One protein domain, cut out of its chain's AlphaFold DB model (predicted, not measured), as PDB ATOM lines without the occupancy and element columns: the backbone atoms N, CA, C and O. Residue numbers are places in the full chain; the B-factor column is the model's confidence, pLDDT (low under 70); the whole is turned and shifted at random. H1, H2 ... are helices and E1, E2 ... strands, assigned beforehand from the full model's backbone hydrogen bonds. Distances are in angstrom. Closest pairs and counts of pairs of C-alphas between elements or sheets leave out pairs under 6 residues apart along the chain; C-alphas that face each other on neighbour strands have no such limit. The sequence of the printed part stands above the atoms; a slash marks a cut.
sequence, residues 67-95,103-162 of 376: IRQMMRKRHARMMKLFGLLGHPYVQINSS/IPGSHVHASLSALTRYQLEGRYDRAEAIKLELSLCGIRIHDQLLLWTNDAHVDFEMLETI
ATOM      1  N   ILE A  67     206.515 160.694 166.259       62.19
ATOM      2  CA  ILE A  67     206.195 160.867 164.832       62.19
ATOM      3  C   ILE A  67     204.753 160.419 164.552       62.19
ATOM      4  O   ILE A  67     204.000 161.141 163.906       62.19
ATOM      5  N   ARG A  68     204.313 159.272 165.089       70.25
ATOM      6  CA  ARG A  68     202.913 158.818 164.978       70.25
ATOM      7  C   ARG A  68     201.937 159.781 165.646       70.25
ATOM      8  O   ARG A  68     200.848 159.963 165.127       70.25
ATOM      9  N   GLN A  69     202.285 160.401 166.769       73.12
ATOM     10  CA  GLN A  69     201.433 161.360 167.468       73.12
ATOM     11  C   GLN A  69     201.345 162.672 166.694       73.12
ATOM     12  O   GLN A  69     200.259 163.232 166.585       73.12
ATOM     13  N   MET A  70     202.446 163.130 166.103       73.62
ATOM     14  CA  MET A  70     202.456 164.263 165.183       73.62
ATOM     15  C   MET A  70     201.593 163.967 163.952       73.62
ATOM     16  O   MET A  70     200.725 164.768 163.617       73.62
ATOM     17  N   MET A  71     201.740 162.781 163.352       69.69
ATOM     18  CA  MET A  71     200.901 162.321 162.242       69.69
ATOM     19  C   MET A  71     199.428 162.199 162.646       69.69
ATOM     20  O   MET A  71     198.567 162.638 161.898       69.69
ATOM     21  N   ARG A  72     199.115 161.695 163.846       74.81
ATOM     22  CA  ARG A  72     197.744 161.633 164.384       74.81
ATOM     23  C   ARG A  72     197.163 163.019 164.632       74.81
ATOM     24  O   ARG A  72     196.020 163.250 164.272       74.81
ATOM     25  N   LYS A  73     197.927 163.950 165.212       75.44
ATOM     26  CA  LYS A  73     197.494 165.344 165.414       75.44
ATOM     27  C   LYS A  73     197.252 166.036 164.076       75.44
ATOM     28  O   LYS A  73     196.256 166.732 163.926       75.44
ATOM     29  N   ARG A  74     198.132 165.814 163.097       70.69
ATOM     30  CA  ARG A  74     197.974 166.328 161.735       70.69
ATOM     31  C   ARG A  74     196.750 165.722 161.049       70.69
ATOM     32  O   ARG A  74     195.943 166.471 160.520       70.69
ATOM     33  N   HIS A  75     196.562 164.408 161.142       67.50
ATOM     34  CA  HIS A  75     195.391 163.704 160.620       67.50
ATOM     35  C   HIS A  75     194.094 164.163 161.297       67.50
ATOM     36  O   HIS A  75     193.108 164.402 160.620       67.50
ATOM     37  N   ALA A  76     194.087 164.366 162.616       70.12
ATOM     38  CA  ALA A  76     192.937 164.903 163.342       70.12
ATOM     39  C   ALA A  76     192.618 166.348 162.931       70.12
ATOM     40  O   ALA A  76     191.451 166.702 162.806       70.12
ATOM     41  N   ARG A  77     193.640 167.177 162.672       72.19
ATOM     42  CA  ARG A  77     193.449 168.514 162.089       72.19
ATOM     43  C   ARG A  77     192.888 168.428 160.671       72.19
ATOM     44  O   ARG A  77     191.965 169.166 160.370       72.19
ATOM     45  N   MET A  78     193.384 167.508 159.842       66.31
ATOM     46  CA  MET A  78     192.831 167.268 158.506       66.31
ATOM     47  C   MET A  78     191.373 166.804 158.570       66.31
ATOM     48  O   MET A  78     190.548 167.367 157.873       66.31
ATOM     49  N   MET A  79     191.031 165.864 159.451       70.12
ATOM     50  CA  MET A  79     189.650 165.407 159.663       70.12
ATOM     51  C   MET A  79     188.744 166.530 160.183       70.12
ATOM     52  O   MET A  79     187.577 166.605 159.817       70.12
ATOM     53  N   LYS A  80     189.281 167.433 161.013       73.75
ATOM     54  CA  LYS A  80     188.548 168.611 161.492       73.75
ATOM     55  C   LYS A  80     188.313 169.644 160.384       73.75
ATOM     56  O   LYS A  80     187.280 170.297 160.403       73.75
ATOM     57  N   LEU A  81     189.263 169.807 159.463       72.44
ATOM     58  CA  LEU A  81     189.185 170.787 158.373       72.44
ATOM     59  C   LEU A  81     188.413 170.270 157.153       72.44
ATOM     60  O   LEU A  81     187.752 171.052 156.485       72.44
ATOM     61  N   PHE A  82     188.498 168.971 156.864       79.81
ATOM     62  CA  PHE A  82     188.045 168.375 155.602       79.81
ATOM     63  C   PHE A  82     186.995 167.264 155.780       79.81
ATOM     64  O   PHE A  82     186.633 166.592 154.819       79.81
ATOM     65  N   GLY A  83     186.510 167.039 157.004       81.75
ATOM     66  CA  GLY A  83     185.486 166.035 157.296       81.75
ATOM     67  C   GLY A  83     185.970 164.584 157.175       81.75
ATOM     68  O   GLY A  83     187.167 164.305 157.107       81.75
ATOM     69  N   LEU A  84     185.015 163.645 157.164       83.69
ATOM     70  CA  LEU A  84     185.254 162.189 157.194       83.69
ATOM     71  C   LEU A  84     186.018 161.658 155.974       83.69
ATOM     72  O   LEU A  84     186.729 160.661 156.084       83.69
ATOM     73  N   LEU A  85     185.886 162.324 154.825       89.19
ATOM     74  CA  LEU A  85     186.537 161.922 153.576       89.19
ATOM     75  C   LEU A  85     188.023 162.310 153.541       89.19
ATOM     76  O   LEU A  85     188.777 161.809 152.711       89.19
ATOM     77  N   GLY A  86     188.471 163.178 154.457       88.56
ATOM     78  CA  GLY A  86     189.877 163.556 154.582       88.56
ATOM     79  C   GLY A  86     190.414 164.392 153.414       88.56
ATOM     80  O   GLY A  86     191.634 164.443 153.235       88.56
ATOM     81  N   HIS A  87     189.534 165.021 152.629       93.31
ATOM     82  CA  HIS A  87     189.861 165.963 151.558       93.31
ATOM     83  C   HIS A  87     188.731 166.993 151.369       93.31
ATOM     84  O   HIS A  87     187.578 166.672 151.647       93.31
ATOM     85  N   PRO A  88     189.028 168.209 150.882       92.00
ATOM     86  CA  PRO A  88     188.012 169.243 150.674       92.00
ATOM     87  C   PRO A  88     187.150 169.040 149.422       92.00
ATOM     88  O   PRO A  88     186.128 169.699 149.285       92.00
ATOM     89  N   TYR A  89     187.574 168.181 148.486       94.31
ATOM     90  CA  TYR A  89     186.930 168.104 147.175       94.31
ATOM     91  C   TYR A  89     185.478 167.598 147.226       94.31
ATOM     92  O   TYR A  89     185.211 166.541 147.804       94.31
ATOM     93  N   VAL A  90     184.568 168.298 146.547       92.00
ATOM     94  CA  VAL A  90     183.149 167.934 146.408       92.00
ATOM     95  C   VAL A  90     182.908 167.272 145.049       92.00
ATOM     96  O   VAL A  90     183.420 167.733 144.030       92.00
ATOM     97  N   GLN A  91     182.146 166.175 145.028       92.75
ATOM     98  CA  GLN A  91     181.781 165.501 143.779       92.75
ATOM     99  C   GLN A  91     180.672 166.275 143.060       92.75
ATOM    100  O   GLN A  91     179.632 166.554 143.654       92.75
ATOM    101  N   ILE A  92     180.863 166.565 141.774       91.50
ATOM    102  CA  ILE A  92     179.841 167.166 140.911       91.50
ATOM    103  C   ILE A  92     179.190 166.091 140.051       91.50
ATOM    104  O   ILE A  92     179.888 165.311 139.401       91.50
ATOM    105  N   ASN A  93     177.853 166.122 140.008       73.88
ATOM    106  CA  ASN A  93     176.996 165.305 139.149       73.88
ATOM    107  C   ASN A  93     177.200 163.794 139.333       73.88
ATOM    108  O   ASN A  93     177.659 163.104 138.432       73.88
ATOM    109  N   SER A  94     176.780 163.243 140.478       66.50
ATOM    110  CA  SER A  94     176.715 161.784 140.673       66.50
ATOM    111  C   SER A  94     175.528 161.124 139.957       66.50
ATOM    112  O   SER A  94     175.137 160.017 140.334       66.50
ATOM    113  N   SER A  95     174.918 161.780 138.957       59.91
ATOM    114  CA  SER A  95     173.809 161.192 138.207       59.91
ATOM    115  C   SER A  95     174.319 159.910 137.561       59.91
ATOM    116  O   SER A  95     175.123 159.927 136.632       59.91
ATOM    117  N   ILE A 103     186.281 152.325 138.922       88.88
ATOM    118  CA  ILE A 103     186.861 152.586 140.234       88.88
ATOM    119  C   ILE A 103     185.767 152.830 141.278       88.88
ATOM    120  O   ILE A 103     184.928 153.711 141.094       88.88
ATOM    121  N   PRO A 104     185.789 152.110 142.414       91.94
ATOM    122  CA  PRO A 104     184.861 152.366 143.506       91.94
ATOM    123  C   PRO A 104     185.098 153.762 144.100       91.94
ATOM    124  O   PRO A 104     186.239 154.157 144.335       91.94
ATOM    125  N   GLY A 105     184.024 154.494 144.419       90.25
ATOM    126  CA  GLY A 105     184.116 155.861 144.960       90.25
ATOM    127  C   GLY A 105     184.997 155.983 146.213       90.25
ATOM    128  O   GLY A 105     185.700 156.974 146.389       90.25
ATOM    129  N   SER A 106     185.067 154.935 147.042       92.69
ATOM    130  CA  SER A 106     185.976 154.878 148.196       92.69
ATOM    131  C   SER A 106     187.455 155.017 147.811       92.69
ATOM    132  O   SER A 106     188.218 155.655 148.534       92.69
ATOM    133  N   HIS A 107     187.863 154.472 146.663       94.88
ATOM    134  CA  HIS A 107     189.224 154.600 146.148       94.88
ATOM    135  C   HIS A 107     189.505 156.017 145.632       94.88
ATOM    136  O   HIS A 107     190.604 156.535 145.830       94.88
ATOM    137  N   VAL A 108     188.498 156.680 145.050       95.38
ATOM    138  CA  VAL A 108     188.598 158.087 144.636       95.38
ATOM    139  C   VAL A 108     188.814 158.986 145.850       95.38
ATOM    140  O   VAL A 108     189.779 159.746 145.890       95.38
ATOM    141  N   HIS A 109     187.990 158.832 146.890       94.38
ATOM    142  CA  HIS A 109     188.141 159.587 148.135       94.38
ATOM    143  C   HIS A 109     189.492 159.325 148.819       94.38
ATOM    144  O   HIS A 109     190.158 160.261 149.264       94.38
ATOM    145  N   ALA A 110     189.954 158.070 148.849       94.94
ATOM    146  CA  ALA A 110     191.268 157.732 149.398       94.94
ATOM    147  C   ALA A 110     192.409 158.431 148.634       94.94
ATOM    148  O   ALA A 110     193.332 158.975 149.250       94.94
ATOM    149  N   SER A 111     192.317 158.467 147.305       96.56
ATOM    150  CA  SER A 111     193.295 159.121 146.433       96.56
ATOM    151  C   SER A 111     193.273 160.645 146.583       96.56
ATOM    152  O   SER A 111     194.329 161.254 146.738       96.56
ATOM    153  N   LEU A 112     192.094 161.271 146.658       96.00
ATOM    154  CA  LEU A 112     191.943 162.710 146.915       96.00
ATOM    155  C   LEU A 112     192.448 163.115 148.312       96.00
ATOM    156  O   LEU A 112     193.046 164.181 148.492       96.00
ATOM    157  N   SER A 113     192.279 162.249 149.315       94.50
ATOM    158  CA  SER A 113     192.869 162.455 150.642       94.50
ATOM    159  C   SER A 113     194.397 162.365 150.611       94.50
ATOM    160  O   SER A 113     195.093 163.221 151.171       94.50
ATOM    161  N   ALA A 114     194.946 161.376 149.897       95.00
ATOM    162  CA  ALA A 114     196.384 161.249 149.695       95.00
ATOM    163  C   ALA A 114     196.967 162.451 148.927       95.00
ATOM    164  O   ALA A 114     198.017 162.960 149.328       95.00
ATOM    165  N   LEU A 115     196.259 162.939 147.904       95.94
ATOM    166  CA  LEU A 115     196.581 164.147 147.142       95.94
ATOM    167  C   LEU A 115     196.700 165.366 148.066       95.94
ATOM    168  O   LEU A 115     197.760 165.991 148.136       95.94
ATOM    169  N   THR A 116     195.648 165.644 148.841       93.50
ATOM    170  CA  THR A 116     195.593 166.772 149.789       93.50
ATOM    171  C   THR A 116     196.740 166.698 150.800       93.50
ATOM    172  O   THR A 116     197.399 167.692 151.108       93.50
ATOM    173  N   ARG A 117     197.043 165.494 151.302       91.19
ATOM    174  CA  ARG A 117     198.162 165.278 152.225       91.19
ATOM    175  C   ARG A 117     199.514 165.608 151.583       91.19
ATOM    176  O   ARG A 117     200.320 166.275 152.230       91.19
ATOM    177  N   TYR A 118     199.775 165.166 150.351       94.38
ATOM    178  CA  TYR A 118     201.046 165.446 149.671       94.38
ATOM    179  C   TYR A 118     201.220 166.926 149.329       94.38
ATOM    180  O   TYR A 118     202.327 167.446 149.483       94.38
ATOM    181  N   GLN A 119     200.140 167.621 148.966       91.44
ATOM    182  CA  GLN A 119     200.149 169.076 148.776       91.44
ATOM    183  C   GLN A 119     200.542 169.800 150.072       91.44
ATOM    184  O   GLN A 119     201.445 170.633 150.067       91.44
ATOM    185  N   LEU A 120     199.957 169.413 151.211       85.75
ATOM    186  CA  LEU A 120     200.311 169.980 152.519       85.75
ATOM    187  C   LEU A 120     201.736 169.622 152.975       85.75
ATOM    188  O   LEU A 120     202.285 170.266 153.865       85.75
ATOM    189  N   GLU A 121     202.321 168.542 152.460       87.12
ATOM    190  CA  GLU A 121     203.716 168.151 152.710       87.12
ATOM    191  C   GLU A 121     204.716 168.849 151.778       87.12
ATOM    192  O   GLU A 121     205.917 168.669 151.962       87.12
ATOM    193  N   GLY A 122     204.249 169.618 150.787       86.00
ATOM    194  CA  GLY A 122     205.101 170.214 149.755       86.00
ATOM    195  C   GLY A 122     205.698 169.186 148.786       86.00
ATOM    196  O   GLY A 122     206.682 169.468 148.110       86.00
ATOM    197  N   ARG A 123     205.137 167.970 148.723       93.19
ATOM    198  CA  ARG A 123     205.605 166.879 147.850       93.19
ATOM    199  C   ARG A 123     204.816 166.863 146.543       93.19
ATOM    200  O   ARG A 123     204.088 165.908 146.269       93.19
ATOM    201  N   TYR A 124     204.958 167.926 145.756       91.88
ATOM    202  CA  TYR A 124     204.146 168.151 144.558       91.88
ATOM    203  C   TYR A 124     204.293 167.045 143.503       91.88
ATOM    204  O   TYR A 124     203.288 166.632 142.945       91.88
ATOM    205  N   ASP A 125     205.475 166.442 143.342       93.88
ATOM    206  CA  ASP A 125     205.675 165.331 142.393       93.88
ATOM    207  C   ASP A 125     204.751 164.133 142.675       93.88
ATOM    208  O   ASP A 125     204.233 163.483 141.770       93.88
ATOM    209  N   ARG A 126     204.527 163.829 143.962       95.69
ATOM    210  CA  ARG A 126     203.633 162.740 144.385       95.69
ATOM    211  C   ARG A 126     202.167 163.125 144.241       95.69
ATOM    212  O   ARG A 126     201.354 162.253 143.962       95.69
ATOM    213  N   ALA A 127     201.843 164.399 144.446       96.12
ATOM    214  CA  ALA A 127     200.501 164.917 144.218       96.12
ATOM    215  C   ALA A 127     200.132 164.837 142.726       96.12
ATOM    216  O   ALA A 127     199.086 164.294 142.389       96.12
ATOM    217  N   GLU A 128     201.026 165.275 141.838       95.62
ATOM    218  CA  GLU A 128     200.830 165.205 140.385       95.62
ATOM    219  C   GLU A 128     200.718 163.760 139.881       95.62
ATOM    220  O   GLU A 128     199.855 163.467 139.058       95.62
ATOM    221  N   ALA A 129     201.496 162.823 140.437       96.31
ATOM    222  CA  ALA A 129     201.348 161.404 140.110       96.31
ATOM    223  C   ALA A 129     199.935 160.867 140.418       96.31
ATOM    224  O   ALA A 129     199.373 160.133 139.609       96.31
ATOM    225  N   ILE A 130     199.340 161.267 141.550       97.25
ATOM    226  CA  ILE A 130     197.965 160.879 141.910       97.25
ATOM    227  C   ILE A 130     196.942 161.545 140.992       97.25
ATOM    228  O   ILE A 130     195.975 160.901 140.595       97.25
ATOM    229  N   LYS A 131     197.128 162.823 140.639       96.50
ATOM    230  CA  LYS A 131     196.237 163.495 139.682       96.50
ATOM    231  C   LYS A 131     196.239 162.789 138.334       96.50
ATOM    232  O   LYS A 131     195.178 162.602 137.749       96.50
ATOM    233  N   LEU A 132     197.416 162.377 137.865       96.19
ATOM    234  CA  LEU A 132     197.562 161.644 136.616       96.19
ATOM    235  C   LEU A 132     196.895 160.266 136.692       96.19
ATOM    236  O   LEU A 132     196.177 159.898 135.770       96.19
ATOM    237  N   GLU A 133     197.061 159.536 137.799       96.25
ATOM    238  CA  GLU A 133     196.360 158.267 138.041       96.25
ATOM    239  C   GLU A 133     194.837 158.454 138.008       96.25
ATOM    240  O   GLU A 133     194.152 157.787 137.239       96.25
ATOM    241  N   LEU A 134     194.309 159.423 138.759       95.38
ATOM    242  CA  LEU A 134     192.880 159.739 138.765       95.38
ATOM    243  C   LEU A 134     192.383 160.151 137.370       95.38
ATOM    244  O   LEU A 134     191.337 159.673 136.928       95.38
ATOM    245  N   SER A 135     193.164 160.942 136.634       94.31
ATOM    246  CA  SER A 135     192.851 161.343 135.260       94.31
ATOM    247  C   SER A 135     192.798 160.158 134.294       94.31
ATOM    248  O   SER A 135     191.871 160.090 133.487       94.31
ATOM    249  N   LEU A 136     193.726 159.199 134.398       93.44
ATOM    250  CA  LEU A 136     193.701 157.961 133.607       93.44
ATOM    251  C   LEU A 136     192.450 157.121 133.890       93.44
ATOM    252  O   LEU A 136     191.986 156.383 133.025       93.44
ATOM    253  N   CYS A 137     191.878 157.262 135.083       93.44
ATOM    254  CA  CYS A 137     190.643 156.600 135.484       93.44
ATOM    255  C   CYS A 137     189.373 157.382 135.108       93.44
ATOM    256  O   CYS A 137     188.276 156.995 135.514       93.44
ATOM    257  N   GLY A 138     189.515 158.467 134.340       92.44
ATOM    258  CA  GLY A 138     188.412 159.328 133.914       92.44
ATOM    259  C   GLY A 138     187.946 160.317 134.983       92.44
ATOM    260  O   GLY A 138     186.900 160.937 134.821       92.44
ATOM    261  N   ILE A 139     188.696 160.474 136.076       94.38
ATOM    262  CA  ILE A 139     188.368 161.405 137.154       94.38
ATOM    263  C   ILE A 139     189.099 162.716 136.903       94.38
ATOM    264  O   ILE A 139     190.328 162.777 136.887       94.38
ATOM    265  N   ARG A 140     188.337 163.791 136.731       94.12
ATOM    266  CA  ARG A 140     188.863 165.142 136.552       94.12
ATOM    267  C   ARG A 140     188.758 165.901 137.870       94.12
ATOM    268  O   ARG A 140     187.725 165.857 138.539       94.12
ATOM    269  N   ILE A 141     189.833 166.589 138.238       95.69
ATOM    270  CA  ILE A 141     189.968 167.314 139.505       95.69
ATOM    271  C   ILE A 141     190.190 168.788 139.190       95.69
ATOM    272  O   ILE A 141     191.023 169.120 138.348       95.69
ATOM    273  N   HIS A 142     189.466 169.657 139.887       95.06
ATOM    274  CA  HIS A 142     189.593 171.101 139.782       95.06
ATOM    275  C   HIS A 142     190.099 171.683 141.101       95.06
ATOM    276  O   HIS A 142     189.322 171.956 142.018       95.06
ATOM    277  N   ASP A 143     191.412 171.880 141.198       91.88
ATOM    278  CA  ASP A 143     192.080 172.315 142.431       91.88
ATOM    279  C   ASP A 143     191.583 173.676 142.936       91.88
ATOM    280  O   ASP A 143     191.414 173.857 144.137       91.88
ATOM    281  N   GLN A 144     191.319 174.630 142.037       88.12
ATOM    282  CA  GLN A 144     190.920 175.988 142.436       88.12
ATOM    283  C   GLN A 144     189.525 176.037 143.061       88.12
ATOM    284  O   GLN A 144     189.271 176.838 143.953       88.12
ATOM    285  N   LEU A 145     188.631 175.165 142.592       89.69
ATOM    286  CA  LEU A 145     187.241 175.134 143.045       89.69
ATOM    287  C   LEU A 145     187.000 174.029 144.078       89.69
ATOM    288  O   LEU A 145     185.932 173.980 144.677       89.69
ATOM    289  N   LEU A 146     187.986 173.152 144.291       93.50
ATOM    290  CA  LEU A 146     187.881 171.971 145.145       93.50
ATOM    291  C   LEU A 146     186.719 171.080 144.693       93.50
ATOM    292  O   LEU A 146     185.907 170.611 145.486       93.50
ATOM    293  N   LEU A 147     186.647 170.840 143.387       94.12
ATOM    294  CA  LEU A 147     185.606 170.032 142.761       94.12
ATOM    295  C   LEU A 147     186.236 168.834 142.055       94.12
ATOM    296  O   LEU A 147     187.366 168.909 141.575       94.12
ATOM    297  N   TRP A 148     185.513 167.723 141.983       95.50
ATOM    298  CA  TRP A 148     185.906 166.590 141.152       95.50
ATOM    299  C   TRP A 148     184.695 165.963 140.469       95.50
ATOM    300  O   TRP A 148     183.574 166.025 140.970       95.50
ATOM    301  N   THR A 149     184.917 165.358 139.307       93.44
ATOM    302  CA  THR A 149     183.875 164.656 138.552       93.44
ATOM    303  C   THR A 149     184.459 163.433 137.859       93.44
ATOM    304  O   THR A 149     185.641 163.405 137.518       93.44
ATOM    305  N   ASN A 150     183.638 162.405 137.683       92.50
ATOM    306  CA  ASN A 150     183.937 161.233 136.860       92.50
ATOM    307  C   ASN A 150     183.292 161.320 135.467       92.50
ATOM    308  O   ASN A 150     183.395 160.373 134.690       92.50
ATOM    309  N   ASP A 151     182.611 162.426 135.159       88.38
ATOM    310  CA  ASP A 151     182.014 162.660 133.853       88.38
ATOM    311  C   ASP A 151     183.022 163.358 132.931       88.38
ATOM    312  O   ASP A 151     183.498 164.466 133.196       88.38
ATOM    313  N   ALA A 152     183.351 162.699 131.819       84.81
ATOM    314  CA  ALA A 152     184.233 163.253 130.801       84.81
ATOM    315  C   ALA A 152     183.623 164.486 130.111       84.81
ATOM    316  O   ALA A 152     184.365 165.329 129.610       84.81
ATOM    317  N   HIS A 153     182.291 164.598 130.098       84.81
ATOM    318  CA  HIS A 153     181.552 165.645 129.398       84.81
ATOM    319  C   HIS A 153     181.285 166.891 130.242       84.81
ATOM    320  O   HIS A 153     180.876 167.911 129.688       84.81
ATOM    321  N   VAL A 154     181.514 166.845 131.559       86.00
ATOM    322  CA  VAL A 154     181.403 168.039 132.402       86.00
ATOM    323  C   VAL A 154     182.557 168.973 132.067       86.00
ATOM    324  O   VAL A 154     183.719 168.686 132.361       86.00
ATOM    325  N   ASP A 155     182.227 170.091 131.431       83.00
ATOM    326  CA  ASP A 155     183.191 171.140 131.150       83.00
ATOM    327  C   ASP A 155     183.314 172.081 132.353       83.00
ATOM    328  O   ASP A 155     182.334 172.690 132.791       83.00
ATOM    329  N   PHE A 156     184.518 172.173 132.922       83.75
ATOM    330  CA  PHE A 156     184.765 173.023 134.089       83.75
ATOM    331  C   PHE A 156     184.745 174.508 133.730       83.75
ATOM    332  O   PHE A 156     184.395 175.319 134.584       83.75
ATOM    333  N   GLU A 157     185.016 174.857 132.469       81.25
ATOM    334  CA  GLU A 157     184.979 176.246 131.993       81.25
ATOM    335  C   GLU A 157     183.583 176.865 132.154       81.25
ATOM    336  O   GLU A 157     183.440 178.045 132.469       81.25
ATOM    337  N   MET A 158     182.527 176.054 132.040       75.88
ATOM    338  CA  MET A 158     181.164 176.525 132.278       75.88
ATOM    339  C   MET A 158     180.851 176.756 133.764       75.88
ATOM    340  O   MET A 158     180.018 177.603 134.084       75.88
ATOM    341  N   LEU A 159     181.508 176.041 134.683       71.44
ATOM    342  CA  LEU A 159     181.256 176.162 136.124       71.44
ATOM    343  C   LEU A 159     181.845 177.448 136.720       71.44
ATOM    344  O   LEU A 159     181.291 177.966 137.688       71.44
ATOM    345  N   GLU A 160     182.895 178.011 136.116       69.44
ATOM    346  CA  GLU A 160     183.478 179.296 136.535       69.44
ATOM    347  C   GLU A 160     182.533 180.487 136.297       69.44
ATOM    348  O   GLU A 160     182.654 181.522 136.951       69.44
ATOM    349  N   THR A 161     181.544 180.336 135.408       66.81
ATOM    350  CA  THR A 161     180.568 181.396 135.096       66.81
ATOM    351  C   THR A 161     179.352 181.434 136.024       66.81
ATOM    352  O   THR A 161     178.523 182.339 135.905       66.81
ATOM    353  N   ILE A 162     179.228 180.500 136.976       55.16
ATOM    354  CA  ILE A 162     178.120 180.496 137.938       55.16
ATOM    355  C   ILE A 162     178.489 181.393 139.133       55.16
ATOM    356  O   ILE A 162     179.386 181.049 139.905       55.16
TER     357      ILE A 162
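What this domain is: This is residues 67 to 95 and 103 to 162 of the 376 residues of an uncharacterized protein of Fistulifera solaris (UniProt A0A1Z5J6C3). A helical hairpin, H2 and H3, makes the body, with a small two-strand hairpin, E1 and E2, near the end of H3. H1 lies toward one end of the long axis, where its residues 67 to 73 stick out free, and the short H4 lies toward the other end; the unnamed stretch of residues 83 to 95 runs from H1 to the strands, where residues 90 to 91 pair parallel with residues 147 to 148 of E2. The printed part has 89 residues, with four named helices and two named strands in the order H1 H2 H3 E1 E2 H4; the sheet, E1 - E2, is antiparallel and the class is mostly helix. The whole is compact, with a radius of gyration of the C-alphas of 13.8 A, yet elongated in outline, spanning 43 by 25 by 25 A.

Where its parts are: H1, residues 67 to 82, begins at C-alpha 67 (206.195, 160.867, 164.832) and is 21.7 A long from first to last C-alpha. After the cut, H2, residues 105 to 120, begins at C-alpha 105 (184.116, 155.861, 144.960) and is 22.8 A long. H3, residues 124 to 136, is 18.2 A long. E1 is residues 140 to 142, 6.8 A, and E2 is residues 147 to 149, 7.0 A. H4, residues 156 to 159, is 5.1 A long and ends at C-alpha 159 (181.256, 176.162, 136.124).

How they stand to each other: H2 and H3 form a helical hairpin and touch, the closest C-alphas being those of Leu 115 and Ala 127, 5.0 A apart. They run opposite ways at a shallow tilt of 22 degrees. H1 touches no helix but is near H2, with 8 pairs of C-alphas within 10 A. H3 and E1 have 3 pairs of C-alphas within 8 A, the closest being those of Leu 134 and Arg 140, 7.1 A apart. E1 and E2 form a hairpin of antiparallel neighbours, 168 degrees between their directions. N 140 and O 149, 2.8 A, and N 142 and O 147, 2.8 A, are within hydrogen-bond range. H4 touches no helix; its closest C-alpha to E1 is that of Phe 156, 7.7 A from the C-alpha of His 142. H1 and H4 are apart. In H1, H2 and H3 every O i to N i+4 pair is within hydrogen-bond range; H4 is too short for such a pair.

The domain as a whole: The C-alphas of Ile 67 and Thr 161, the two farthest apart, are 44.3 A apart. Residues 96 to 102 are not printed, and C-alphas 95 and 103 are 15.8 A apart across this cut, which lies in the link from H1 to H2. Of the links that are printed whole, H2 to H3, H3 to E1 and E1 to E2 are tight, E2 to H4 is short, and none is long. The mean pLDDT of the printed part is 86.1; residues 67, 71, 75, 78, 94 to 95 and 160 to 162 are under 70.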